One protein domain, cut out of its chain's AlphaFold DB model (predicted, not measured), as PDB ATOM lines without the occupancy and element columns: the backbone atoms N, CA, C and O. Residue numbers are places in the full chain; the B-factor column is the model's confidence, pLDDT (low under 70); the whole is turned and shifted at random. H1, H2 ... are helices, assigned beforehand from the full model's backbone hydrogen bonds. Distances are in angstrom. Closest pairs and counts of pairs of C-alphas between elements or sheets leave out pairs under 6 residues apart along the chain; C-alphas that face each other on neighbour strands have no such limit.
ATOM      1  N   LYS A 252       5.422 -23.464  17.108       48.06
ATOM      2  CA  LYS A 252       5.257 -22.020  17.306       48.06
ATOM      3  C   LYS A 252       5.301 -21.612  18.780       48.06
ATOM      4  O   LYS A 252       5.888 -20.579  19.113       48.06
ATOM      5  N   ILE A 253       4.701 -22.399  19.677       43.81
ATOM      6  CA  ILE A 253       4.784 -22.171  21.128       43.81
ATOM      7  C   ILE A 253       6.220 -22.392  21.608       43.81
ATOM      8  O   ILE A 253       6.752 -21.532  22.310       43.81
ATOM      9  N   GLY A 254       6.859 -23.483  21.184       44.72
ATOM     10  CA  GLY A 254       8.263 -23.778  21.463       44.72
ATOM     11  C   GLY A 254       9.185 -22.652  20.997       44.72
ATOM     12  O   GLY A 254      10.000 -22.170  21.776       44.72
ATOM     13  N   SER A 255       8.970 -22.135  19.787       51.12
ATOM     14  CA  SER A 255       9.695 -20.986  19.232       51.12
ATOM     15  C   SER A 255       9.500 -19.729  20.080       51.12
ATOM     16  O   SER A 255      10.456 -19.021  20.377       51.12
ATOM     17  N   LYS A 256       8.274 -19.446  20.539       47.59
ATOM     18  CA  LYS A 256       8.001 -18.284  21.398       47.59
ATOM     19  C   LYS A 256       8.657 -18.408  22.774       47.59
ATOM     20  O   LYS A 256       9.159 -17.416  23.298       47.59
ATOM     21  N   VAL A 257       8.643 -19.603  23.366       49.19
ATOM     22  CA  VAL A 257       9.343 -19.884  24.629       49.19
ATOM     23  C   VAL A 257      10.848 -19.727  24.440       49.19
ATOM     24  O   VAL A 257      11.491 -19.067  25.254       49.19
ATOM     25  N   LEU A 258      11.393 -20.247  23.339       55.44
ATOM     26  CA  LEU A 258      12.795 -20.093  22.980       55.44
ATOM     27  C   LEU A 258      13.182 -18.618  22.815       55.44
ATOM     28  O   LEU A 258      14.199 -18.206  23.359       55.44
ATOM     29  N   GLU A 259      12.375 -17.796  22.142       59.50
ATOM     30  CA  GLU A 259      12.638 -16.355  22.006       59.50
ATOM     31  C   GLU A 259      12.612 -15.621  23.355       59.50
ATOM     32  O   GLU A 259      13.505 -14.826  23.651       59.50
ATOM     33  N   LEU A 260      11.645 -15.930  24.226       52.62
ATOM     34  CA  LEU A 260      11.619 -15.387  25.589       52.62
ATOM     35  C   LEU A 260      12.844 -15.824  26.399       52.62
ATOM     36  O   LEU A 260      13.381 -15.041  27.182       52.62
ATOM     37  N   LYS A 261      13.311 -17.057  26.192       59.72
ATOM     38  CA  LYS A 261      14.510 -17.582  26.843       59.72
ATOM     39  C   LYS A 261      15.786 -16.943  26.296       59.72
ATOM     40  O   LYS A 261      16.650 -16.589  27.091       59.72
ATOM     41  N   LYS A 262      15.893 -16.719  24.982       69.31
ATOM     42  CA  LYS A 262      16.985 -15.949  24.359       69.31
ATOM     43  C   LYS A 262      17.077 -14.555  24.986       69.31
ATOM     44  O   LYS A 262      18.159 -14.153  25.407       69.31
ATOM     45  N   ASP A 263      15.949 -13.856  25.122       64.19
ATOM     46  CA  ASP A 263      15.883 -12.530  25.754       64.19
ATOM     47  C   ASP A 263      16.271 -12.568  27.245       64.19
ATOM     48  O   ASP A 263      17.088 -11.764  27.697       64.19
ATOM     49  N   ALA A 264      15.751 -13.532  28.012       57.31
ATOM     50  CA  ALA A 264      16.082 -13.688  29.430       57.31
ATOM     51  C   ALA A 264      17.567 -14.018  29.657       57.31
ATOM     52  O   ALA A 264      18.210 -13.400  30.508       57.31
ATOM     53  N   ILE A 265      18.126 -14.946  28.869       64.38
ATOM     54  CA  ILE A 265      19.549 -15.293  28.918       64.38
ATOM     55  C   ILE A 265      20.398 -14.081  28.536       64.38
ATOM     56  O   ILE A 265      21.336 -13.784  29.265       64.38
ATOM     57  N   SER A 266      20.065 -13.333  27.476       67.06
ATOM     58  CA  SER A 266      20.812 -12.117  27.098       67.06
ATOM     59  C   SER A 266      20.818 -11.087  28.229       67.06
ATOM     60  O   SER A 266      21.874 -10.595  28.615       67.06
ATOM     61  N   LYS A 267      19.658 -10.829  28.848       61.44
ATOM     62  CA  LYS A 267      19.516  -9.861  29.951       61.44
ATOM     63  C   LYS A 267      20.350 -10.191  31.189       61.44
ATOM     64  O   LYS A 267      20.627  -9.283  31.970       61.44
ATOM     65  N   ILE A 268      20.730 -11.452  31.380       61.25
ATOM     66  CA  ILE A 268      21.566 -11.900  32.502       61.25
ATOM     67  C   ILE A 268      23.030 -12.048  32.069       61.25
ATOM     68  O   ILE A 268      23.936 -11.609  32.779       61.25
ATOM     69  N   MET A 269      23.268 -12.615  30.886       65.88
ATOM     70  CA  MET A 269      24.601 -12.825  30.327       65.88
ATOM     71  C   MET A 269      25.303 -11.515  29.995       65.88
ATOM     72  O   MET A 269      26.491 -11.398  30.273       65.88
ATOM     73  N   ASP A 270      24.613 -10.521  29.437       68.44
ATOM     74  CA  ASP A 270      25.250  -9.270  29.015       68.44
ATOM     75  C   ASP A 270      25.836  -8.480  30.204       68.44
ATOM     76  O   ASP A 270      27.018  -8.116  30.146       68.44
ATOM     77  N   PRO A 271      25.111  -8.281  31.330       62.97
ATOM     78  CA  PRO A 271      25.700  -7.717  32.544       62.97
ATOM     79  C   PRO A 271      26.841  -8.567  33.107       62.97
ATOM     80  O   PRO A 271      27.839  -8.022  33.575       62.97
ATOM     81  N   MET A 272      26.732  -9.897  33.039       65.88
ATOM     82  CA  MET A 272      27.756 -10.792  33.578       65.88
ATOM     83  C   MET A 272      29.055 -10.745  32.761       65.88
ATOM     84  O   MET A 272      30.138 -10.567  33.314       65.88
ATOM     85  N   LEU A 273      28.954 -10.811  31.431       67.19
ATOM     86  CA  LEU A 273      30.068 -10.623  30.497       67.19
ATOM     87  C   LEU A 273      30.698  -9.237  30.638       67.19
ATOM     88  O   LEU A 273      31.910  -9.085  30.482       67.19
ATOM     89  N   THR A 274      29.897  -8.232  30.972       68.12
ATOM     90  CA  THR A 274      30.379  -6.886  31.280       68.12
ATOM     91  C   THR A 274      31.163  -6.852  32.592       68.12
ATOM     92  O   THR A 274      32.277  -6.326  32.607       68.12
ATOM     93  N   SER A 275      30.662  -7.480  33.659       66.88
ATOM     94  CA  SER A 275      31.415  -7.668  34.907       66.88
ATOM     95  C   SER A 275      32.717  -8.435  34.677       66.88
ATOM     96  O   SER A 275      33.747  -8.069  35.235       66.88
ATOM     97  N   TYR A 276      32.733  -9.442  33.800       68.56
ATOM     98  CA  TYR A 276      33.971 -10.132  33.438       68.56
ATOM     99  C   TYR A 276      34.966  -9.227  32.707       68.56
ATOM    100  O   TYR A 276      36.156  -9.250  33.022       68.56
ATOM    101  N   LYS A 277      34.503  -8.391  31.771       69.62
ATOM    102  CA  LYS A 277      35.357  -7.396  31.100       69.62
ATOM    103  C   LYS A 277      35.920  -6.376  32.086       69.62
ATOM    104  O   LYS A 277      37.103  -6.062  32.002       69.62
ATOM    105  N   PHE A 278      35.108  -5.914  33.037       70.44
ATOM    106  CA  PHE A 278      35.545  -5.040  34.126       70.44
ATOM    107  C   PHE A 278      36.657  -5.694  34.956       70.44
ATOM    108  O   PHE A 278      37.746  -5.141  35.104       70.44
ATOM    109  N   SER A 279      36.417  -6.919  35.426       70.00
ATOM    110  CA  SER A 279      37.386  -7.711  36.184       70.00
ATOM    111  C   SER A 279      38.679  -7.949  35.398       70.00
ATOM    112  O   SER A 279      39.772  -7.793  35.940       70.00
ATOM    113  N   SER A 280      38.578  -8.263  34.104       71.44
ATOM    114  CA  SER A 280      39.726  -8.437  33.206       71.44
ATOM    115  C   SER A 280      40.511  -7.137  33.002       71.44
ATOM    116  O   SER A 280      41.744  -7.156  33.001       71.44
ATOM    117  N   ALA A 281      39.832  -5.991  32.893       70.50
ATOM    118  CA  ALA A 281      40.491  -4.692  32.818       70.50
ATOM    119  C   ALA A 281      41.335  -4.442  34.079       70.50
ATOM    120  O   ALA A 281      42.535  -4.218  33.949       70.50
ATOM    121  N   ILE A 282      40.766  -4.616  35.281       68.62
ATOM    122  CA  ILE A 282      41.505  -4.507  36.557       68.62
ATOM    123  C   ILE A 282      42.718  -5.452  36.571       68.62
ATOM    124  O   ILE A 282      43.819  -5.089  36.994       68.62
ATOM    125  N   LEU A 283      42.519  -6.690  36.120       68.75
ATOM    126  CA  LEU A 283      43.535  -7.736  36.154       68.75
ATOM    127  C   LEU A 283      44.669  -7.528  35.150       68.75
ATOM    128  O   LEU A 283      45.758  -8.038  35.389       68.75
ATOM    129  N   THR A 284      44.471  -6.776  34.071       76.69
ATOM    130  CA  THR A 284      45.467  -6.655  32.990       76.69
ATOM    131  C   THR A 284      46.180  -5.311  32.941       76.69
ATOM    132  O   THR A 284      47.212  -5.211  32.288       76.69
ATOM    133  N   THR A 285      45.663  -4.281  33.608       80.31
ATOM    134  CA  THR A 285      46.207  -2.919  33.504       80.31
ATOM    135  C   THR A 285      47.372  -2.690  34.458       80.31
ATOM    136  O   THR A 285      47.278  -2.961  35.662       80.31
ATOM    137  N   ALA A 286      48.467  -2.152  33.930       80.12
ATOM    138  CA  ALA A 286      49.668  -1.834  34.690       80.12
ATOM    139  C   ALA A 286      49.564  -0.488  35.421       80.12
ATOM    140  O   ALA A 286      50.175  -0.339  36.480       80.12
ATOM    141  N   SER A 287      48.759   0.452  34.910       80.38
ATOM    142  CA  SER A 287      48.575   1.783  35.499       80.38
ATOM    143  C   SER A 287      47.096   2.189  35.629       80.38
ATOM    144  O   SER A 287      46.236   1.614  34.951       80.38
ATOM    145  N   PRO A 288      46.789   3.193  36.474       74.69
ATOM    146  CA  PRO A 288      45.452   3.778  36.580       74.69
ATOM    147  C   PRO A 288      44.932   4.357  35.258       74.69
ATOM    148  O   PRO A 288      43.754   4.231  34.950       74.69
ATOM    149  N   GLU A 289      45.801   4.971  34.457       83.62
ATOM    150  CA  GLU A 289      45.444   5.571  33.167       83.62
ATOM    151  C   GLU A 289      45.071   4.496  32.146       83.62
ATOM    152  O   GLU A 289      44.067   4.629  31.449       83.62
ATOM    153  N   GLU A 290      45.837   3.400  32.099       84.62
ATOM    154  CA  GLU A 290      45.507   2.245  31.262       84.62
ATOM    155  C   GLU A 290      44.160   1.637  31.685       84.62
ATOM    156  O   GLU A 290      43.359   1.236  30.840       84.62
ATOM    157  N   PHE A 291      43.883   1.611  32.992       80.69
ATOM    158  CA  PHE A 291      42.599   1.167  33.524       80.69
ATOM    159  C   PHE A 291      41.442   2.065  33.084       80.69
ATOM    160  O   PHE A 291      40.470   1.556  32.528       80.69
ATOM    161  N   VAL A 292      41.554   3.388  33.249       79.56
ATOM    162  CA  VAL A 292      40.537   4.349  32.783       79.56
ATOM    163  C   VAL A 292      40.297   4.211  31.280       79.56
ATOM    164  O   VAL A 292      39.145   4.181  30.843       79.56
ATOM    165  N   GLN A 293      41.363   4.071  30.488       83.94
ATOM    166  CA  GLN A 293      41.246   3.892  29.046       83.94
ATOM    167  C   GLN A 293      40.463   2.618  28.706       83.94
ATOM    168  O   GLN A 293      39.450   2.705  28.010       83.94
ATOM    169  N   LYS A 294      40.854   1.453  29.246       80.81
ATOM    170  CA  LYS A 294      40.123   0.195  29.002       80.81
ATOM    171  C   LYS A 294      38.674   0.278  29.455       80.81
ATOM    172  O   LYS A 294      37.792  -0.239  28.781       80.81
ATOM    173  N   MET A 295      38.414   0.958  30.567       74.00
ATOM    174  CA  MET A 295      37.064   1.164  31.078       74.00
ATOM    175  C   MET A 295      36.201   2.023  30.151       74.00
ATOM    176  O   MET A 295      35.034   1.701  29.948       74.00
ATOM    177  N   SER A 296      36.776   3.054  29.526       76.69
ATOM    178  CA  SER A 296      36.080   3.890  28.537       76.69
ATOM    179  C   SER A 296      35.743   3.152  27.232       76.69
ATOM    180  O   SER A 296      34.819   3.534  26.514       76.69
ATOM    181  N   GLU A 297      36.463   2.068  26.929       79.31
ATOM    182  CA  GLU A 297      36.220   1.214  25.762       79.31
ATOM    183  C   GLU A 297      35.069   0.213  25.994       79.31
ATOM    184  O   GLU A 297      34.502  -0.320  25.031       79.31
ATOM    185  N   ILE A 298      34.671  -0.025  27.252       70.56
ATOM    186  CA  ILE A 298      33.544  -0.899  27.584       70.56
ATOM    187  C   ILE A 298      32.232  -0.145  27.333       70.56
ATOM    188  O   ILE A 298      31.772   0.656  28.141       70.56
ATOM    189  N   LYS A 299      31.593  -0.436  26.195       64.12
ATOM    190  CA  LYS A 299      30.277   0.113  25.829       64.12
ATOM    191  C   LYS A 299      29.151  -0.544  26.638       64.12
ATOM    192  O   LYS A 299      28.406  -1.351  26.088       64.12
ATOM    193  N   ASP A 300      29.024  -0.188  27.914       63.84
ATOM    194  CA  ASP A 300      27.930  -0.639  28.783       63.84
ATOM    195  C   ASP A 300      27.221   0.541  29.497       63.84
ATOM    196  O   ASP A 300      27.881   1.371  30.128       63.84
ATOM    197  N   PRO A 301      25.876   0.648  29.430       56.03
ATOM    198  CA  PRO A 301      25.121   1.742  30.051       56.03
ATOM    199  C   PRO A 301      25.229   1.828  31.582       56.03
ATOM    200  O   PRO A 301      24.973   2.893  32.147       56.03
ATOM    201  N   GLY A 302      25.535   0.720  32.259       55.00
ATOM    202  CA  GLY A 302      25.761   0.659  33.700       55.00
ATOM    203  C   GLY A 302      27.156   1.149  34.081       55.00
ATOM    204  O   GLY A 302      27.279   1.953  35.004       55.00
ATOM    205  N   ILE A 303      28.184   0.750  33.328       54.34
ATOM    206  CA  ILE A 303      29.570   1.213  33.519       54.34
ATOM    207  C   ILE A 303      29.723   2.701  33.208       54.34
ATOM    208  O   ILE A 303      30.406   3.401  33.947       54.34
ATOM    209  N   ASN A 304      29.021   3.217  32.196       55.94
ATOM    210  CA  ASN A 304      29.047   4.643  31.842       55.94
ATOM    211  C   ASN A 304      28.551   5.580  32.963       55.94
ATOM    212  O   ASN A 304      28.675   6.797  32.843       55.94
ATOM    213  N   LYS A 305      27.948   5.038  34.032       59.34
ATOM    214  CA  LYS A 305      27.535   5.795  35.226       59.34
ATOM    215  C   LYS A 305      28.611   5.846  36.310       59.34
ATOM    216  O   LYS A 305      28.454   6.607  37.262       59.34
ATOM    217  N   ILE A 306      29.648   5.020  36.207       58.22
ATOM    218  CA  ILE A 306      30.783   5.019  37.125       58.22
ATOM    219  C   ILE A 306      31.771   6.062  36.611       58.22
ATOM    220  O   ILE A 306      32.257   5.962  35.486       58.22
ATOM    221  N   ASP A 307      32.073   7.063  37.433       65.81
ATOM    222  CA  ASP A 307      33.110   8.044  37.127       65.81
ATOM    223  C   ASP A 307      34.491   7.415  37.346       65.81
ATOM    224  O   ASP A 307      35.105   7.545  38.398       65.81
ATOM    225  N   VAL A 308      34.962   6.650  36.362       66.44
ATOM    226  CA  VAL A 308      36.277   5.992  36.438       66.44
ATOM    227  C   VAL A 308      37.407   7.028  36.370       66.44
ATOM    228  O   VAL A 308      38.485   6.801  36.913       66.44
ATOM    229  N   SER A 309      37.158   8.187  35.755       72.06
ATOM    230  CA  SER A 309      38.091   9.318  35.677       72.06
ATOM    231  C   SER A 309      38.486   9.855  37.055       72.06
ATOM    232  O   SER A 309      39.652  10.202  37.251       72.06
ATOM    233  N   SER A 310      37.568   9.841  38.029       73.31
ATOM    234  CA  SER A 310      37.856  10.308  39.392       73.31
ATOM    235  C   SER A 310      38.942   9.483  40.095       73.31
ATOM    236  O   SER A 310      39.598   9.977  41.007       73.31
ATOM    237  N   LEU A 311      39.188   8.241  39.658       71.81
ATOM    238  CA  LEU A 311      40.218   7.373  40.232       71.81
ATOM    239  C   LEU A 311      41.626   7.958  40.077       71.81
ATOM    240  O   LEU A 311      42.439   7.859  40.995       71.81
ATOM    241  N   VAL A 312      41.924   8.554  38.918       76.31
ATOM    242  CA  VAL A 312      43.236   9.169  38.660       76.31
ATOM    243  C   VAL A 312      43.401  10.408  39.534       76.31
ATOM    244  O   VAL A 312      44.436  10.558  40.179       76.31
ATOM    245  N   GLU A 313      42.355  11.230  39.635       80.38
ATOM    246  CA  GLU A 313      42.348  12.421  40.489       80.38
ATOM    247  C   GLU A 313      42.528  12.069  41.974       80.38
ATOM    248  O   GLU A 313      43.272  12.735  42.694       80.38
ATOM    249  N   ASP A 314      41.872  11.013  42.454       74.88
ATOM    250  CA  ASP A 314      41.959  10.586  43.852       74.88
ATOM    251  C   ASP A 314      43.321   9.961  44.184       74.88
ATOM    252  O   ASP A 314      43.847  10.151  45.288       74.88
ATOM    253  N   LEU A 315      43.946   9.275  43.220       74.50
ATOM    254  CA  LEU A 315      45.329   8.819  43.349       74.50
ATOM    255  C   LEU A 315      46.309   9.994  43.385       74.50
ATOM    256  O   LEU A 315      47.229   9.977  44.199       74.50
ATOM    257  N   GLU A 316      46.107  11.029  42.572       80.44
ATOM    258  CA  GLU A 316      46.942  12.238  42.584       80.44
ATOM    259  C   GLU A 316      46.822  13.007  43.901       80.44
ATOM    260  O   GLU A 316      47.837  13.372  44.497       80.44
ATOM    261  N   LYS A 317      45.604  13.160  44.434       82.56
ATOM    262  CA  LYS A 317      45.400  13.715  45.782       82.56
ATOM    263  C   LYS A 317      46.123  12.887  46.841       82.56
ATOM    264  O   LYS A 317      46.789  13.451  47.704       82.56
ATOM    265  N   SER A 318      46.044  11.559  46.755       75.62
ATOM    266  CA  SER A 318      46.716  10.653  47.696       75.62
ATOM    267  C   SER A 318      48.245  10.756  47.619       75.62
ATOM    268  O   SER A 318      48.922  10.679  48.647       75.62
ATOM    269  N   VAL A 319      48.808  10.958  46.422       80.69
ATOM    270  CA  VAL A 319      50.243  11.231  46.230       80.69
ATOM    271  C   VAL A 319      50.630  12.531  46.936       80.69
ATOM    272  O   VAL A 319      51.583  12.543  47.717       80.69
ATOM    273  N   GLU A 320      49.863  13.604  46.741       86.50
ATOM    274  CA  GLU A 320      50.109  14.889  47.401       86.50
ATOM    275  C   GLU A 320      49.951  14.810  48.928       86.50
ATOM    276  O   GLU A 320      50.761  15.369  49.667       86.50
ATOM    277  N   GLU A 321      48.976  14.059  49.443       83.19
ATOM    278  CA  GLU A 321      48.840  13.808  50.882       83.19
ATOM    279  C   GLU A 321      50.060  13.085  51.469       83.19
ATOM    280  O   GLU A 321      50.503  13.413  52.570       83.19
ATOM    281  N   ILE A 322      50.628  12.117  50.743       80.50
ATOM    282  CA  ILE A 322      51.845  11.411  51.168       80.50
ATOM    283  C   ILE A 322      53.051  12.350  51.149       80.50
ATOM    284  O   ILE A 322      53.858  12.299  52.076       80.50
ATOM    285  N   LYS A 323      53.177  13.217  50.138       82.44
ATOM    286  CA  LYS A 323      54.275  14.194  50.029       82.44
ATOM    287  C   LYS A 323      54.229  15.246  51.132       82.44
ATOM    288  O   LYS A 323      55.276  15.631  51.648       82.44
ATOM    289  N   ASN A 324      53.028  15.679  51.507       87.44
ATOM    290  CA  ASN A 324      52.814  16.678  52.551       87.44
ATOM    291  C   ASN A 324      52.908  16.097  53.977       87.44
ATOM    292  O   ASN A 324      53.023  16.854  54.942       87.44
ATOM    293  N   ASP A 325      52.907  14.769  54.128       87.81
ATOM    294  CA  ASP A 325      53.158  14.074  55.393       87.81
ATOM    295  C   ASP A 325      54.626  13.628  55.477       87.81
ATOM    296  O   ASP A 325      55.032  12.585  54.956       87.81
ATOM    297  N   GLU A 326      55.432  14.412  56.197       84.81
ATOM    298  CA  GLU A 326      56.871  14.181  56.388       84.81
ATOM    299  C   GLU A 326      57.208  12.756  56.856       84.81
ATOM    300  O   GLU A 326      58.247  12.197  56.487       84.81
ATOM    301  N   LYS A 327      56.343  12.150  57.678       85.12
ATOM    302  CA  LYS A 327      56.567  10.809  58.215       85.12
ATOM    303  C   LYS A 327      56.304   9.757  57.141       85.12
ATOM    304  O   LYS A 327      57.162   8.901  56.923       85.12
ATOM    305  N   LYS A 328      55.164   9.842  56.447       78.56
ATOM    306  CA  LYS A 328      54.815   8.909  55.362       78.56
ATOM    307  C   LYS A 328      55.806   8.994  54.207       78.56
ATOM    308  O   LYS A 328      56.267   7.954  53.746       78.56
ATOM    309  N   LEU A 329      56.196  10.201  53.796       82.44
ATOM    310  CA  LEU A 329      57.183  10.407  52.735       82.44
ATOM    311  C   LEU A 329      58.535   9.778  53.090       82.44
ATOM    312  O   LEU A 329      59.160   9.121  52.258       82.44
ATOM    313  N   LYS A 330      58.990   9.946  54.337       83.38
ATOM    314  CA  LYS A 330      60.251   9.362  54.815       83.38
ATOM    315  C   LYS A 330      60.209   7.835  54.835       83.38
ATOM    316  O   LYS A 330      61.208   7.199  54.491       83.38
ATOM    317  N   ASP A 331      59.082   7.251  55.226       80.06
ATOM    318  CA  ASP A 331      58.889   5.801  55.204       80.06
ATOM    319  C   ASP A 331      58.858   5.270  53.760       80.06
ATOM    320  O   ASP A 331      59.519   4.270  53.465       80.06
ATOM    321  N   PHE A 332      58.216   5.996  52.841       81.06
ATOM    322  CA  PHE A 332      58.179   5.661  51.416       81.06
ATOM    323  C   PHE A 332      59.557   5.728  50.753       81.06
ATOM    324  O   PHE A 332      59.958   4.786  50.074       81.06
ATOM    325  N   LYS A 333      60.322   6.805  50.990       82.25
ATOM    326  CA  LYS A 333      61.683   6.968  50.448       82.25
ATOM    327  C   LYS A 333      62.604   5.832  50.884       82.25
ATOM    328  O   LYS A 333      63.261   5.223  50.046       82.25
ATOM    329  N   LYS A 334      62.571   5.457  52.168       82.88
ATOM    330  CA  LYS A 334      63.327   4.297  52.675       82.88
ATOM    331  C   LYS A 334      62.943   2.991  51.984       82.88
ATOM    332  O   LYS A 334      63.783   2.104  51.844       82.88
ATOM    333  N   GLN A 335      61.672   2.825  51.631       78.88
ATOM    334  CA  GLN A 335      61.181   1.628  50.959       78.88
ATOM    335  C   GLN A 335      61.605   1.614  49.482       78.88
ATOM    336  O   GLN A 335      62.103   0.595  49.012       78.88
ATOM    337  N   ALA A 336      61.525   2.755  48.796       76.81
ATOM    338  CA  ALA A 336      61.990   2.928  47.420       76.81
ATOM    339  C   ALA A 336      63.516   2.742  47.278       76.81
ATOM    340  O   ALA A 336      63.972   2.057  46.364       76.81
ATOM    341  N   GLU A 337      64.309   3.260  48.221       81.94
ATOM    342  CA  GLU A 337      65.769   3.076  48.260       81.94
ATOM    343  C   GLU A 337      66.165   1.603  48.434       81.94
ATOM    344  O   GLU A 337      67.106   1.132  47.795       81.94
ATOM    345  N   LYS A 338      65.421   0.839  49.251       82.88
ATOM    346  CA  LYS A 338      65.617  -0.618  49.388       82.88
ATOM    347  C   LYS A 338      65.332  -1.380  48.094       82.88
ATOM    348  O   LYS A 338      65.902  -2.448  47.894       82.88
ATOM    349  N   GLU A 339      64.472  -0.840  47.236       74.31
ATOM    350  CA  GLU A 339      64.178  -1.371  45.901       74.31
ATOM    351  C   GLU A 339      65.149  -0.844  44.823       74.31
ATOM    352  O   GLU A 339      65.000  -1.180  43.651       74.31
ATOM    353  N   GLY A 340      66.164  -0.053  45.200       74.19
ATOM    354  CA  GLY A 340      67.196   0.460  44.292       74.19
ATOM    355  C   GLY A 340      66.787   1.697  43.487       74.19
ATOM    356  O   GLY A 340      67.448   2.033  42.505       74.19
ATOM    357  N   ILE A 341      65.708   2.377  43.881       75.62
ATOM    358  CA  ILE A 341      65.189   3.561  43.189       75.62
ATOM    359  C   ILE A 341      65.848   4.822  43.748       75.62
ATOM    360  O   ILE A 341      65.972   4.987  44.962       75.62
ATOM    361  N   LYS A 342      66.256   5.733  42.858       77.12
ATOM    362  CA  LYS A 342      66.768   7.054  43.241       77.12
ATOM    363  C   LYS A 342      65.611   7.934  43.713       77.12
ATOM    364  O   LYS A 342      64.720   8.244  42.933       77.12
ATOM    365  N   THR A 343      65.642   8.343  44.976       76.94
ATOM    366  CA  THR A 343      64.599   9.150  45.639       76.94
ATOM    367  C   THR A 343      64.839  10.660  45.545       76.94
ATOM    368  O   THR A 343      64.042  11.448  46.065       76.94
ATOM    369  N   ASP A 344      65.932  11.051  44.886       79.00
ATOM    370  CA  ASP A 344      66.360  12.438  44.682       79.00
ATOM    371  C   ASP A 344      65.646  13.109  43.498       79.00
ATOM    372  O   ASP A 344      65.661  14.333  43.387       79.00
ATOM    373  N   ASP A 345      65.034  12.311  42.618       82.31
ATOM    374  CA  ASP A 345      64.257  12.765  41.468       82.31
ATOM    375  C   ASP A 345      62.757  12.805  41.838       82.31
ATOM    376  O   ASP A 345      62.164  11.748  42.093       82.31
ATOM    377  N   PRO A 346      62.138  14.002  41.913       79.75
ATOM    378  CA  PRO A 346      60.739  14.155  42.301       79.75
ATOM    379  C   PRO A 346      59.754  13.448  41.364       79.75
ATOM    380  O   PRO A 346      58.767  12.901  41.846       79.75
ATOM    381  N   GLU A 347      60.018  13.417  40.054       82.31
ATOM    382  CA  GLU A 347      59.106  12.792  39.084       82.31
ATOM    383  C   GLU A 347      59.115  11.267  39.236       82.31
ATOM    384  O   GLU A 347      58.060  10.633  39.296       82.31
ATOM    385  N   LEU A 348      60.305  10.674  39.389       79.94
ATOM    386  CA  LEU A 348      60.460   9.237  39.647       79.94
ATOM    387  C   LEU A 348      59.829   8.813  40.979       79.94
ATOM    388  O   LEU A 348      59.259   7.723  41.081       79.94
ATOM    389  N   LEU A 349      59.932   9.659  42.006       79.69
ATOM    390  CA  LEU A 349      59.333   9.392  43.310       79.69
ATOM    391  C   LEU A 349      57.801   9.437  43.247       79.69
ATOM    392  O   LEU A 349      57.155   8.518  43.752       79.69
ATOM    393  N   ASP A 350      57.230  10.456  42.603       81.56
ATOM    394  CA  ASP A 350      55.781  10.606  42.435       81.56
ATOM    395  C   ASP A 350      55.199   9.431  41.639       81.56
ATOM    396  O   ASP A 350      54.212   8.817  42.059       81.56
ATOM    397  N   GLN A 351      55.868   9.036  40.550       81.50
ATOM    398  CA  GLN A 351      55.491   7.862  39.771       81.50
ATOM    399  C   GLN A 351      55.506   6.591  40.632       81.50
ATOM    400  O   GLN A 351      54.555   5.808  40.604       81.50
ATOM    401  N   LYS A 352      56.539   6.397  41.460       80.56
ATOM    402  CA  LYS A 352      56.645   5.213  42.321       80.56
ATOM    403  C   LYS A 352      55.581   5.173  43.421       80.56
ATOM    404  O   LYS A 352      55.081   4.091  43.749       80.56
ATOM    405  N   ILE A 353      55.225   6.322  43.998       77.12
ATOM    406  CA  ILE A 353      54.119   6.422  44.960       77.12
ATOM    407  C   ILE A 353      52.811   6.035  44.267       77.12
ATOM    408  O   ILE A 353      52.092   5.168  44.771       77.12
ATOM    409  N   LYS A 354      52.545   6.597  43.082       76.06
ATOM    410  CA  LYS A 354      51.342   6.315  42.289       76.06
ATOM    411  C   LYS A 354      51.239   4.837  41.899       76.06
ATOM    412  O   LYS A 354      50.200   4.223  42.124       76.06
ATOM    413  N   GLU A 355      52.324   4.229  41.419       78.62
ATOM    414  CA  GLU A 355      52.403   2.791  41.114       78.62
ATOM    415  C   GLU A 355      52.122   1.914  42.339       78.62
ATOM    416  O   GLU A 355      51.453   0.884  42.244       78.62
ATOM    417  N   THR A 356      52.627   2.308  43.506       75.12
ATOM    418  CA  THR A 356      52.461   1.539  44.743       75.12
ATOM    419  C   THR A 356      51.030   1.636  45.270       75.12
ATOM    420  O   THR A 356      50.454   0.611  45.637       75.12
ATOM    421  N   LEU A 357      50.435   2.834  45.265       71.69
ATOM    422  CA  LEU A 357      49.025   3.037  45.599       71.69
ATOM    423  C   LEU A 357      48.125   2.252  44.646       71.69
ATOM    424  O   LEU A 357      47.273   1.492  45.099       71.69
ATOM    425  N   TRP A 358      48.390   2.341  43.339       77.12
ATOM    426  CA  TRP A 358      47.681   1.559  42.334       77.12
ATOM    427  C   TRP A 358      47.789   0.062  42.600       77.12
ATOM    428  O   TRP A 358      46.781  -0.632  42.612       77.12
ATOM    429  N   LYS A 359      48.989  -0.454  42.883       72.50
ATOM    430  CA  LYS A 359      49.200  -1.877  43.173       72.50
ATOM    431  C   LYS A 359      48.398  -2.354  44.387       72.50
ATOM    432  O   LYS A 359      47.891  -3.476  44.367       72.50
ATOM    433  N   VAL A 360      48.283  -1.530  45.431       68.00
ATOM    434  CA  VAL A 360      47.479  -1.846  46.624       68.00
ATOM    435  C   VAL A 360      45.988  -1.826  46.289       68.00
ATOM    436  O   VAL A 360      45.319  -2.835  46.495       68.00
ATOM    437  N   SER A 361      45.487  -0.740  45.695       67.44
ATOM    438  CA  SER A 361      44.076  -0.611  45.304       67.44
ATOM    439  C   SER A 361      43.651  -1.701  44.320       67.44
ATOM    440  O   SER A 361      42.612  -2.333  44.493       67.44
ATOM    441  N   ARG A 362      44.494  -1.993  43.325       67.44
ATOM    442  CA  ARG A 362      44.276  -3.040  42.325       67.44
ATOM    443  C   ARG A 362      44.170  -4.416  42.969       67.44
ATOM    444  O   ARG A 362      43.329  -5.198  42.553       67.44
ATOM    445  N   LYS A 363      44.969  -4.727  43.993       66.69
ATOM    446  CA  LYS A 363      44.887  -6.021  44.690       66.69
ATOM    447  C   LYS A 363      43.516  -6.238  45.341       66.69
ATOM    448  O   LYS A 363      42.966  -7.333  45.240       66.69
ATOM    449  N   ASP A 364      42.964  -5.206  45.971       61.19
ATOM    450  CA  ASP A 364      41.640  -5.281  46.595       61.19
ATOM    451  C   ASP A 364      40.528  -5.343  45.538       61.19
ATOM    452  O   ASP A 364      39.611  -6.157  45.652       61.19
ATOM    453  N   MET A 365      40.662  -4.568  44.456       65.31
ATOM    454  CA  MET A 365      39.758  -4.626  43.304       65.31
ATOM    455  C   MET A 365      39.759  -6.011  42.640       65.31
ATOM    456  O   MET A 365      38.689  -6.522  42.330       65.31
ATOM    457  N   ILE A 366      40.925  -6.649  42.480       65.88
ATOM    458  CA  ILE A 366      41.067  -8.011  41.937       65.88
ATOM    459  C   ILE A 366      40.313  -9.021  42.797       65.88
ATOM    460  O   ILE A 366      39.617  -9.879  42.262       65.88
ATOM    461  N   LYS A 367      40.441  -8.931  44.123       62.09
ATOM    462  CA  LYS A 367      39.769  -9.863  45.028       62.09
ATOM    463  C   LYS A 367      38.248  -9.735  44.925       62.09
ATOM    464  O   LYS A 367      37.565 -10.736  44.749       62.09
ATOM    465  N   VAL A 368      37.732  -8.507  44.978       58.38
ATOM    466  CA  VAL A 368      36.290  -8.239  44.838       58.38
ATOM    467  C   VAL A 368      35.779  -8.683  43.465       58.38
ATOM    468  O   VAL A 368      34.715  -9.293  43.369       58.38
ATOM    469  N   ALA A 369      36.554  -8.422  42.413       61.38
ATOM    470  CA  ALA A 369      36.269  -8.860  41.055       61.38
ATOM    471  C   ALA A 369      36.186 -10.391  40.953       61.38
ATOM    472  O   ALA A 369      35.201 -10.900  40.428       61.38
ATOM    473  N   ALA A 370      37.168 -11.122  41.485       62.50
ATOM    474  CA  ALA A 370      37.194 -12.583  41.474       62.50
ATOM    475  C   ALA A 370      36.021 -13.190  42.266       62.50
ATOM    476  O   ALA A 370      35.304 -14.035  41.732       62.50
ATOM    477  N   ASP A 371      35.766 -12.701  43.483       60.62
ATOM    478  CA  ASP A 371      34.670 -13.186  44.335       60.62
ATOM    479  C   ASP A 371      33.297 -12.951  43.668       60.62
ATOM    480  O   ASP A 371      32.430 -13.829  43.666       60.62
ATOM    481  N   SER A 372      33.099 -11.782  43.044       60.28
ATOM    482  CA  SER A 372      31.866 -11.452  42.313       60.28
ATOM    483  C   SER A 372      31.660 -12.342  41.086       60.28
ATOM    484  O   SER A 372      30.527 -12.704  40.755       60.28
ATOM    485  N   VAL A 373      32.753 -12.667  40.400       61.81
ATOM    486  CA  VAL A 373      32.795 -13.490  39.192       61.81
ATOM    487  C   VAL A 373      32.433 -14.935  39.496       61.81
ATOM    488  O   VAL A 373      31.580 -15.497  38.809       61.81
ATOM    489  N   GLU A 374      33.030 -15.516  40.533       64.19
ATOM    490  CA  GLU A 374      32.757 -16.898  40.928       64.19
ATOM    491  C   GLU A 374      31.366 -17.051  41.547       64.19
ATOM    492  O   GLU A 374      30.636 -17.970  41.182       64.19
ATOM    493  N   SER A 375      30.952 -16.120  42.416       61.47
ATOM    494  CA  SER A 375      29.630 -16.182  43.051       61.47
ATOM    495  C   SER A 375      28.486 -16.069  42.047       61.47
ATOM    496  O   SER A 375      27.432 -16.659  42.267       61.47
ATOM    497  N   SER A 376      28.658 -15.291  40.981       62.75
ATOM    498  CA  SER A 376      27.597 -15.099  39.989       62.75
ATOM    499  C   SER A 376      27.636 -16.173  38.899       62.75
ATOM    500  O   SER A 376      26.599 -16.471  38.315       62.75
ATOM    501  N   TYR A 377      28.797 -16.796  38.653       68.00
ATOM    502  CA  TYR A 377      28.950 -17.870  37.669       68.00
ATOM    503  C   TYR A 377      28.015 -19.052  37.951       68.00
ATOM    504  O   TYR A 377      27.252 -19.427  37.066       68.00
ATOM    505  N   GLU A 378      28.017 -19.607  39.171       69.25
ATOM    506  CA  GLU A 378      27.186 -20.787  39.470       69.25
ATOM    507  C   GLU A 378      25.688 -20.461  39.393       69.25
ATOM    508  O   GLU A 378      24.922 -21.231  38.823       69.25
ATOM    509  N   THR A 379      25.266 -19.279  39.853       64.38
ATOM    510  CA  THR A 379      23.862 -18.845  39.745       64.38
ATOM    511  C   THR A 379      23.414 -18.678  38.291       64.38
ATOM    512  O   THR A 379      22.300 -19.061  37.934       64.38
ATOM    513  N   VAL A 380      24.265 -18.109  37.432       64.31
ATOM    514  CA  VAL A 380      23.949 -17.919  36.008       64.31
ATOM    515  C   VAL A 380      23.981 -19.250  35.260       64.31
ATOM    516  O   VAL A 380      23.128 -19.491  34.409       64.31
ATOM    517  N   LYS A 381      24.916 -20.135  35.605       72.50
ATOM    518  CA  LYS A 381      24.991 -21.494  35.077       72.50
ATOM    519  C   LYS A 381      23.726 -22.282  35.396       72.50
ATOM    520  O   LYS A 381      23.096 -22.750  34.457       72.50
ATOM    521  N   GLU A 382      23.312 -22.350  36.664       65.44
ATOM    522  CA  GLU A 382      22.062 -23.015  37.074       65.44
ATOM    523  C   GLU A 382      20.855 -22.467  36.296       65.44
ATOM    524  O   GLU A 382      20.030 -23.231  35.797       65.44
ATOM    525  N   PHE A 383      20.788 -21.145  36.113       61.81
ATOM    526  CA  PHE A 383      19.727 -20.505  35.337       61.81
ATOM    527  C   PHE A 383      19.743 -20.886  33.847       61.81
ATOM    528  O   PHE A 383      18.687 -21.108  33.261       61.81
ATOM    529  N   ILE A 384      20.918 -20.946  33.212       61.00
ATOM    530  CA  ILE A 384      21.050 -21.301  31.792       61.00
ATOM    531  C   ILE A 384      20.737 -22.784  31.579       61.00
ATOM    532  O   ILE A 384      20.043 -23.131  30.619       61.00
ATOM    533  N   THR A 385      21.250 -23.649  32.456       66.25
ATOM    534  CA  THR A 385      21.146 -25.102  32.309       66.25
ATOM    535  C   THR A 385      19.825 -25.671  32.808       66.25
ATOM    536  O   THR A 385      19.500 -26.773  32.394       66.25
ATOM    537  N   GLU A 386      19.070 -24.961  33.656       59.72
ATOM    538  CA  GLU A 386      17.755 -25.390  34.183       59.72
ATOM    539  C   GLU A 386      17.752 -26.832  34.737       59.72
ATOM    540  O   GLU A 386      16.763 -27.551  34.622       59.72
ATOM    541  N   ASP A 387      18.879 -27.264  35.309       54.19
ATOM    542  CA  ASP A 387      19.130 -28.628  35.793       54.19
ATOM    543  C   ASP A 387      18.993 -29.756  34.750       54.19
ATOM    544  O   ASP A 387      18.878 -30.925  35.124       54.19
ATOM    545  N   TYR A 388      19.065 -29.456  33.447       56.12
ATOM    546  CA  TYR A 388      19.064 -30.490  32.413       56.12
ATOM    547  C   TYR A 388      20.283 -31.417  32.534       56.12
ATOM    548  O   TYR A 388      21.436 -31.020  32.342       56.12
ATOM    549  N   GLY A 389      20.016 -32.694  32.785       61.12
ATOM    550  CA  GLY A 389      20.984 -33.773  32.735       61.12
ATOM    551  C   GLY A 389      21.354 -34.182  31.300       61.12
ATOM    552  O   GLY A 389      20.706 -33.787  30.328       61.12
ATOM    553  N   PRO A 390      22.389 -35.026  31.129       69.50
ATOM    554  CA  PRO A 390      22.889 -35.423  29.808       69.50
ATOM    555  C   PRO A 390      21.867 -36.135  28.911       69.50
ATOM    556  O   PRO A 390      21.955 -36.046  27.685       69.50
ATOM    557  N   ASP A 391      20.916 -36.861  29.498       57.09
ATOM    558  CA  ASP A 391      19.898 -37.588  28.738       57.09
ATOM    559  C   ASP A 391      18.738 -36.674  28.322       57.09
ATOM    560  O   ASP A 391      18.234 -36.795  27.206       57.09
ATOM    561  N   GLU A 392      18.394 -35.682  29.150       50.75
ATOM    562  CA  GLU A 392      17.447 -34.616  28.803       50.75
ATOM    563  C   GLU A 392      18.043 -33.694  27.728       50.75
ATOM    564  O   GLU A 392      17.377 -33.455  26.724       50.75
ATOM    565  N   MET A 393      19.330 -33.323  27.872       64.88
ATOM    566  CA  MET A 393      20.333 -33.150  26.797       64.88
ATOM    567  C   MET A 393      19.906 -33.622  25.411       64.88
ATOM    568  O   MET A 393      19.494 -32.881  24.515       64.88
ATOM    569  N   LYS A 394      20.073 -34.931  25.253       63.66
ATOM    570  CA  LYS A 394      19.896 -35.638  23.993       63.66
ATOM    571  C   LYS A 394      18.444 -35.639  23.546       63.66
ATOM    572  O   LYS A 394      18.204 -35.532  22.350       63.66
ATOM    573  N   MET A 395      17.498 -35.746  24.482       51.75
ATOM    574  CA  MET A 395      16.070 -35.705  24.169       51.75
ATOM    575  C   MET A 395      15.657 -34.350  23.590       51.75
ATOM    576  O   MET A 395      14.924 -34.316  22.607       51.75
ATOM    577  N   LEU A 396      16.174 -33.242  24.122       55.59
ATOM    578  CA  LEU A 396      15.876 -31.903  23.614       55.59
ATOM    579  C   LEU A 396      16.351 -31.741  22.160       55.59
ATOM    580  O   LEU A 396      15.625 -31.221  21.323       55.59
ATOM    581  N   MET A 397      17.521 -32.288  21.823       63.06
ATOM    582  CA  MET A 397      18.106 -32.211  20.477       63.06
ATOM    583  C   MET A 397      17.372 -33.032  19.400       63.06
ATOM    584  O   MET A 397      17.794 -33.022  18.246       63.06
ATOM    585  N   THR A 398      16.301 -33.756  19.745       61.12
ATOM    586  CA  THR A 398      15.531 -34.573  18.786       61.12
ATOM    587  C   THR A 398      14.566 -33.770  17.911       61.12
ATOM    588  O   THR A 398      14.032 -34.312  16.948       61.12
ATOM    589  N   THR A 399      14.354 -32.489  18.223       58.94
ATOM    590  CA  THR A 399      13.502 -31.565  17.457       58.94
ATOM    591  C   THR A 399      14.310 -30.341  17.036       58.94
ATOM    592  O   THR A 399      15.251 -29.978  17.739       58.94
ATOM    593  N   ASP A 400      13.946 -29.664  15.945       70.12
ATOM    594  CA  ASP A 400      14.694 -28.488  15.464       70.12
ATOM    595  C   ASP A 400      14.714 -27.345  16.499       70.12
ATOM    596  O   ASP A 400      15.757 -26.752  16.772       70.12
ATOM    597  N   ILE A 401      13.586 -27.091  17.169       58.97
ATOM    598  CA  ILE A 401      13.491 -26.067  18.225       58.97
ATOM    599  C   ILE A 401      14.251 -26.484  19.477       58.97
ATOM    600  O   ILE A 401      14.923 -25.664  20.104       58.97
ATOM    601  N   GLY A 402      14.152 -27.753  19.865       57.09
ATOM    602  CA  GLY A 402      14.905 -28.256  21.000       57.09
ATOM    603  C   GLY A 402      16.412 -28.306  20.714       57.09
ATOM    604  O   GLY A 402      17.208 -28.058  21.616       57.09
ATOM    605  N   LEU A 403      16.827 -28.494  19.457       70.94
ATOM    606  CA  LEU A 403      18.209 -28.319  19.019       70.94
ATOM    607  C   LEU A 403      18.650 -26.857  19.155       70.94
ATOM    608  O   LEU A 403      19.712 -26.614  19.724       70.94
ATOM    609  N   GLU A 404      17.851 -25.887  18.700       71.62
ATOM    610  CA  GLU A 404      18.159 -24.462  18.900       71.62
ATOM    611  C   GLU A 404      18.247 -24.090  20.386       71.62
ATOM    612  O   GLU A 404      19.119 -23.321  20.791       71.62
ATOM    613  N   HIS A 405      17.374 -24.650  21.223       71.81
ATOM    614  CA  HIS A 405      17.397 -24.434  22.668       71.81
ATOM    615  C   HIS A 405      18.645 -25.058  23.303       71.81
ATOM    616  O   HIS A 405      19.322 -24.401  24.093       71.81
ATOM    617  N   ALA A 406      19.011 -26.286  22.929       72.38
ATOM    618  CA  ALA A 406      20.245 -26.923  23.387       72.38
ATOM    619  C   ALA A 406      21.486 -26.139  22.929       72.38
ATOM    620  O   ALA A 406      22.426 -25.946  23.699       72.38
ATOM    621  N   GLN A 407      21.484 -25.623  21.697       85.44
ATOM    622  CA  GLN A 407      22.539 -24.746  21.188       85.44
ATOM    623  C   GLN A 407      22.597 -23.424  21.955       85.44
ATOM    624  O   GLN A 407      23.690 -22.961  22.263       85.44
ATOM    625  N   LEU A 408      21.458 -22.822  22.303       77.94
ATOM    626  CA  LEU A 408      21.411 -21.623  23.139       77.94
ATOM    627  C   LEU A 408      22.064 -21.877  24.502       77.94
ATOM    628  O   LEU A 408      22.886 -21.064  24.929       77.94
ATOM    629  N   ILE A 409      21.745 -23.001  25.149       76.69
ATOM    630  CA  ILE A 409      22.357 -23.416  26.418       76.69
ATOM    631  C   ILE A 409      23.867 -23.593  26.234       76.69
ATOM    632  O   ILE A 409      24.643 -22.918  26.904       76.69
ATOM    633  N   ASN A 410      24.288 -24.428  25.280       85.81
ATOM    634  CA  ASN A 410      25.699 -24.743  25.047       85.81
ATOM    635  C   ASN A 410      26.524 -23.500  24.697       85.81
ATOM    636  O   ASN A 410      27.569 -23.271  25.298       85.81
ATOM    637  N   ASN A 411      26.037 -22.652  23.789       88.75
ATOM    638  CA  ASN A 411      26.729 -21.426  23.386       88.75
ATOM    639  C   ASN A 411      26.821 -20.417  24.538       88.75
ATOM    640  O   ASN A 411      27.797 -19.672  24.638       88.75
ATOM    641  N   SER A 412      25.797 -20.349  25.393       80.12
ATOM    642  CA  SER A 412      25.806 -19.455  26.555       80.12
ATOM    643  C   SER A 412      26.762 -19.966  27.628       80.12
ATOM    644  O   SER A 412      27.542 -19.176  28.158       80.12
ATOM    645  N   MET A 413      26.777 -21.280  27.868       86.75
ATOM    646  CA  MET A 413      27.736 -21.939  28.753       86.75
ATOM    647  C   MET A 413      29.172 -21.788  28.258       86.75
ATOM    648  O   MET A 413      30.027 -21.387  29.033       86.75
ATOM    649  N   GLU A 414      29.444 -21.984  26.967       89.62
ATOM    650  CA  GLU A 414      30.786 -21.800  26.402       89.62
ATOM    651  C   GLU A 414      31.285 -20.360  26.590       89.62
ATOM    652  O   GLU A 414      32.431 -20.135  26.987       89.62
ATOM    653  N   LYS A 415      30.421 -19.360  26.363       83.94
ATOM    654  CA  LYS A 415      30.756 -17.949  26.619       83.94
ATOM    655  C   LYS A 415      31.047 -17.691  28.096       83.94
ATOM    656  O   LYS A 415      31.991 -16.963  28.404       83.94
ATOM    657  N   LEU A 416      30.234 -18.260  28.985       78.44
ATOM    658  CA  LEU A 416      30.357 -18.119  30.432       78.44
ATOM    659  C   LEU A 416      31.655 -18.776  30.945       78.44
ATOM    660  O   LEU A 416      32.439 -18.137  31.648       78.44
ATOM    661  N   ASP A 417      31.928 -20.008  30.519       85.00
ATOM    662  CA  ASP A 417      33.115 -20.792  30.869       85.00
ATOM    663  C   ASP A 417      34.396 -20.148  30.355       85.00
ATOM    664  O   ASP A 417      35.393 -20.066  31.080       85.00
ATOM    665  N   LYS A 418      34.372 -19.647  29.117       84.50
ATOM    666  CA  LYS A 418      35.501 -18.921  28.541       84.50
ATOM    667  C   LYS A 418      35.813 -17.669  29.355       84.50
ATOM    668  O   LYS A 418      36.964 -17.462  29.721       84.50
ATOM    669  N   ALA A 419      34.797 -16.875  29.696       75.50
ATOM    670  CA  ALA A 419      34.994 -15.655  30.469       75.50
ATOM    671  C   ALA A 419      35.547 -15.932  31.883       75.50
ATOM    672  O   ALA A 419      36.441 -15.221  32.346       75.50
ATOM    673  N   LEU A 420      35.079 -16.998  32.544       79.81
ATOM    674  CA  LEU A 420      35.637 -17.446  33.823       79.81
ATOM    675  C   LEU A 420      37.088 -17.934  33.680       79.81
ATOM    676  O   LEU A 420      37.939 -17.605  34.508       79.81
ATOM    677  N   THR A 421      37.377 -18.715  32.638       81.88
ATOM    678  CA  THR A 421      38.718 -19.260  32.367       81.88
ATOM    679  C   THR A 421      39.729 -18.146  32.116       81.88
ATOM    680  O   THR A 421      40.805 -18.155  32.719       81.88
ATOM    681  N   ASP A 422      39.361 -17.157  31.300       76.25
ATOM    682  CA  ASP A 422      40.199 -15.995  31.009       76.25
ATOM    683  C   ASP A 422      40.577 -15.268  32.309       76.25
ATOM    684  O   ASP A 422      41.746 -14.968  32.537       76.25
ATOM    685  N   ILE A 423      39.630 -15.072  33.231       71.00
ATOM    686  CA  ILE A 423      39.898 -14.423  34.524       71.00
ATOM    687  C   ILE A 423      40.767 -15.280  35.439       71.00
ATOM    688  O   ILE A 423      41.712 -14.763  36.031       71.00
ATOM    689  N   ARG A 424      40.500 -16.585  35.542       75.94
ATOM    690  CA  ARG A 424      41.321 -17.491  36.360       75.94
ATOM    691  C   ARG A 424      42.775 -17.518  35.897       75.94
ATOM    692  O   ARG A 424      43.666 -17.536  36.741       75.94
ATOM    693  N   SER A 425      43.013 -17.453  34.587       76.69
ATOM    694  CA  SER A 425      44.366 -17.395  34.021       76.69
ATOM    695  C   SER A 425      45.131 -16.114  34.373       76.69
ATOM    696  O   SER A 425      46.355 -16.116  34.363       76.69
ATOM    697  N   LEU A 426      44.417 -15.033  34.703       67.56
ATOM    698  CA  LEU A 426      44.996 -13.740  35.074       67.56
ATOM    699  C   LEU A 426      45.247 -13.597  36.585       67.56
ATOM    700  O   LEU A 426      45.936 -12.668  37.005       67.56
ATOM    701  N   VAL A 427      44.641 -14.465  37.401       65.62
ATOM    702  CA  VAL A 427      44.789 -14.477  38.868       65.62
ATOM    703  C   VAL A 427      45.934 -15.400  39.319       65.62
ATOM    704  O   VAL A 427      46.466 -15.205  40.414       65.62
ATOM    705  N   GLN A 428      46.299 -16.389  38.496       57.81
ATOM    706  CA  GLN A 428      47.461 -17.274  38.686       57.81
ATOM    707  C   GLN A 428      48.768 -16.561  38.337       57.81
ATOM    708  O   GLN A 428      49.756 -16.796  39.072       57.81
TER     709      GLN A 428
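This is residues 252 to 428 of the 428 residues of an uncharacterized protein of Methylococcaceae bacterium TMED69 (UniProt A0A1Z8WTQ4). A long rod is built along one very long helix, H5: towards one end H1 and H7 run side by side and pack with H5 as three long helices, while towards the other end H3 packs on H5. H2 folds back between the end of H1 and the start of H3, and the short helices H6 and H4 lie at opposite ends of the rod, H4 crosswise to H5. The printed part has 177 residues with seven named helices, H1 to H7 in order, and no named strand; the class is all helix. H1, H2, H3, H5 and H7 form an up and down bundle, each running against the one before it in the chain. The whole is loose, with a radius of gyration of the C-alphas of 23.0 A and spans of 74 by 30 by 19 A.

H5, residues 346 to 385, is 56.6 A long, from C-alpha 346 at (60.739, 14.155, 42.301) to C-alpha 385 at (21.146, -25.102, 32.309). H1, residues 252 to 284, is 45.8 A long and begins at C-alpha 252 at (5.257, -22.020, 17.306). H7, residues 400 to 427, is 40.6 A long. H3, residues 310 to 324, measures 20.9 A, and H4, residues 326 to 338, 18.6 A. H2 is residues 288 to 297 and H6 residues 390 to 396.

H5 is the hub, touching H1, H3, H4 and H7. It touches H1 at a shallow tilt of 22 degrees, opposite ways, closest at the C-alphas of Ser 279 and Ala 369, 5.1 A. With residues 370 to 385 alone it touches H7, opposite ways at 28 degrees, a shallow tilt, closest at the C-alphas of Ile 384 and Ile 409, 5.9 A. H1 and H7 touch and run the same way at a shallow tilt of 8 degrees. H3 touches H5 with residues 315 to 319 alone, at a steep tilt of 38 degrees. H4 and H5 only just touch, with 3 pairs of C-alphas within 8 A, about perpendicular at 84 degrees. H1 and H2 form a hairpin, as do H6 and H7. Every O i to N i+4 pair is within hydrogen-bond range in H2, H3, H4, H6 and H7; H1 has 28 of 29 and H5 34 of 36.

The C-alphas farthest apart, of Lys 252 and Asp 344, are 75.3 A apart. The printed part has no cut, and its long link is H2 to H3. Mean pLDDT of the printed part is 70.7, with 82 residues under 70, among them 252 to 277 and 382 to 399.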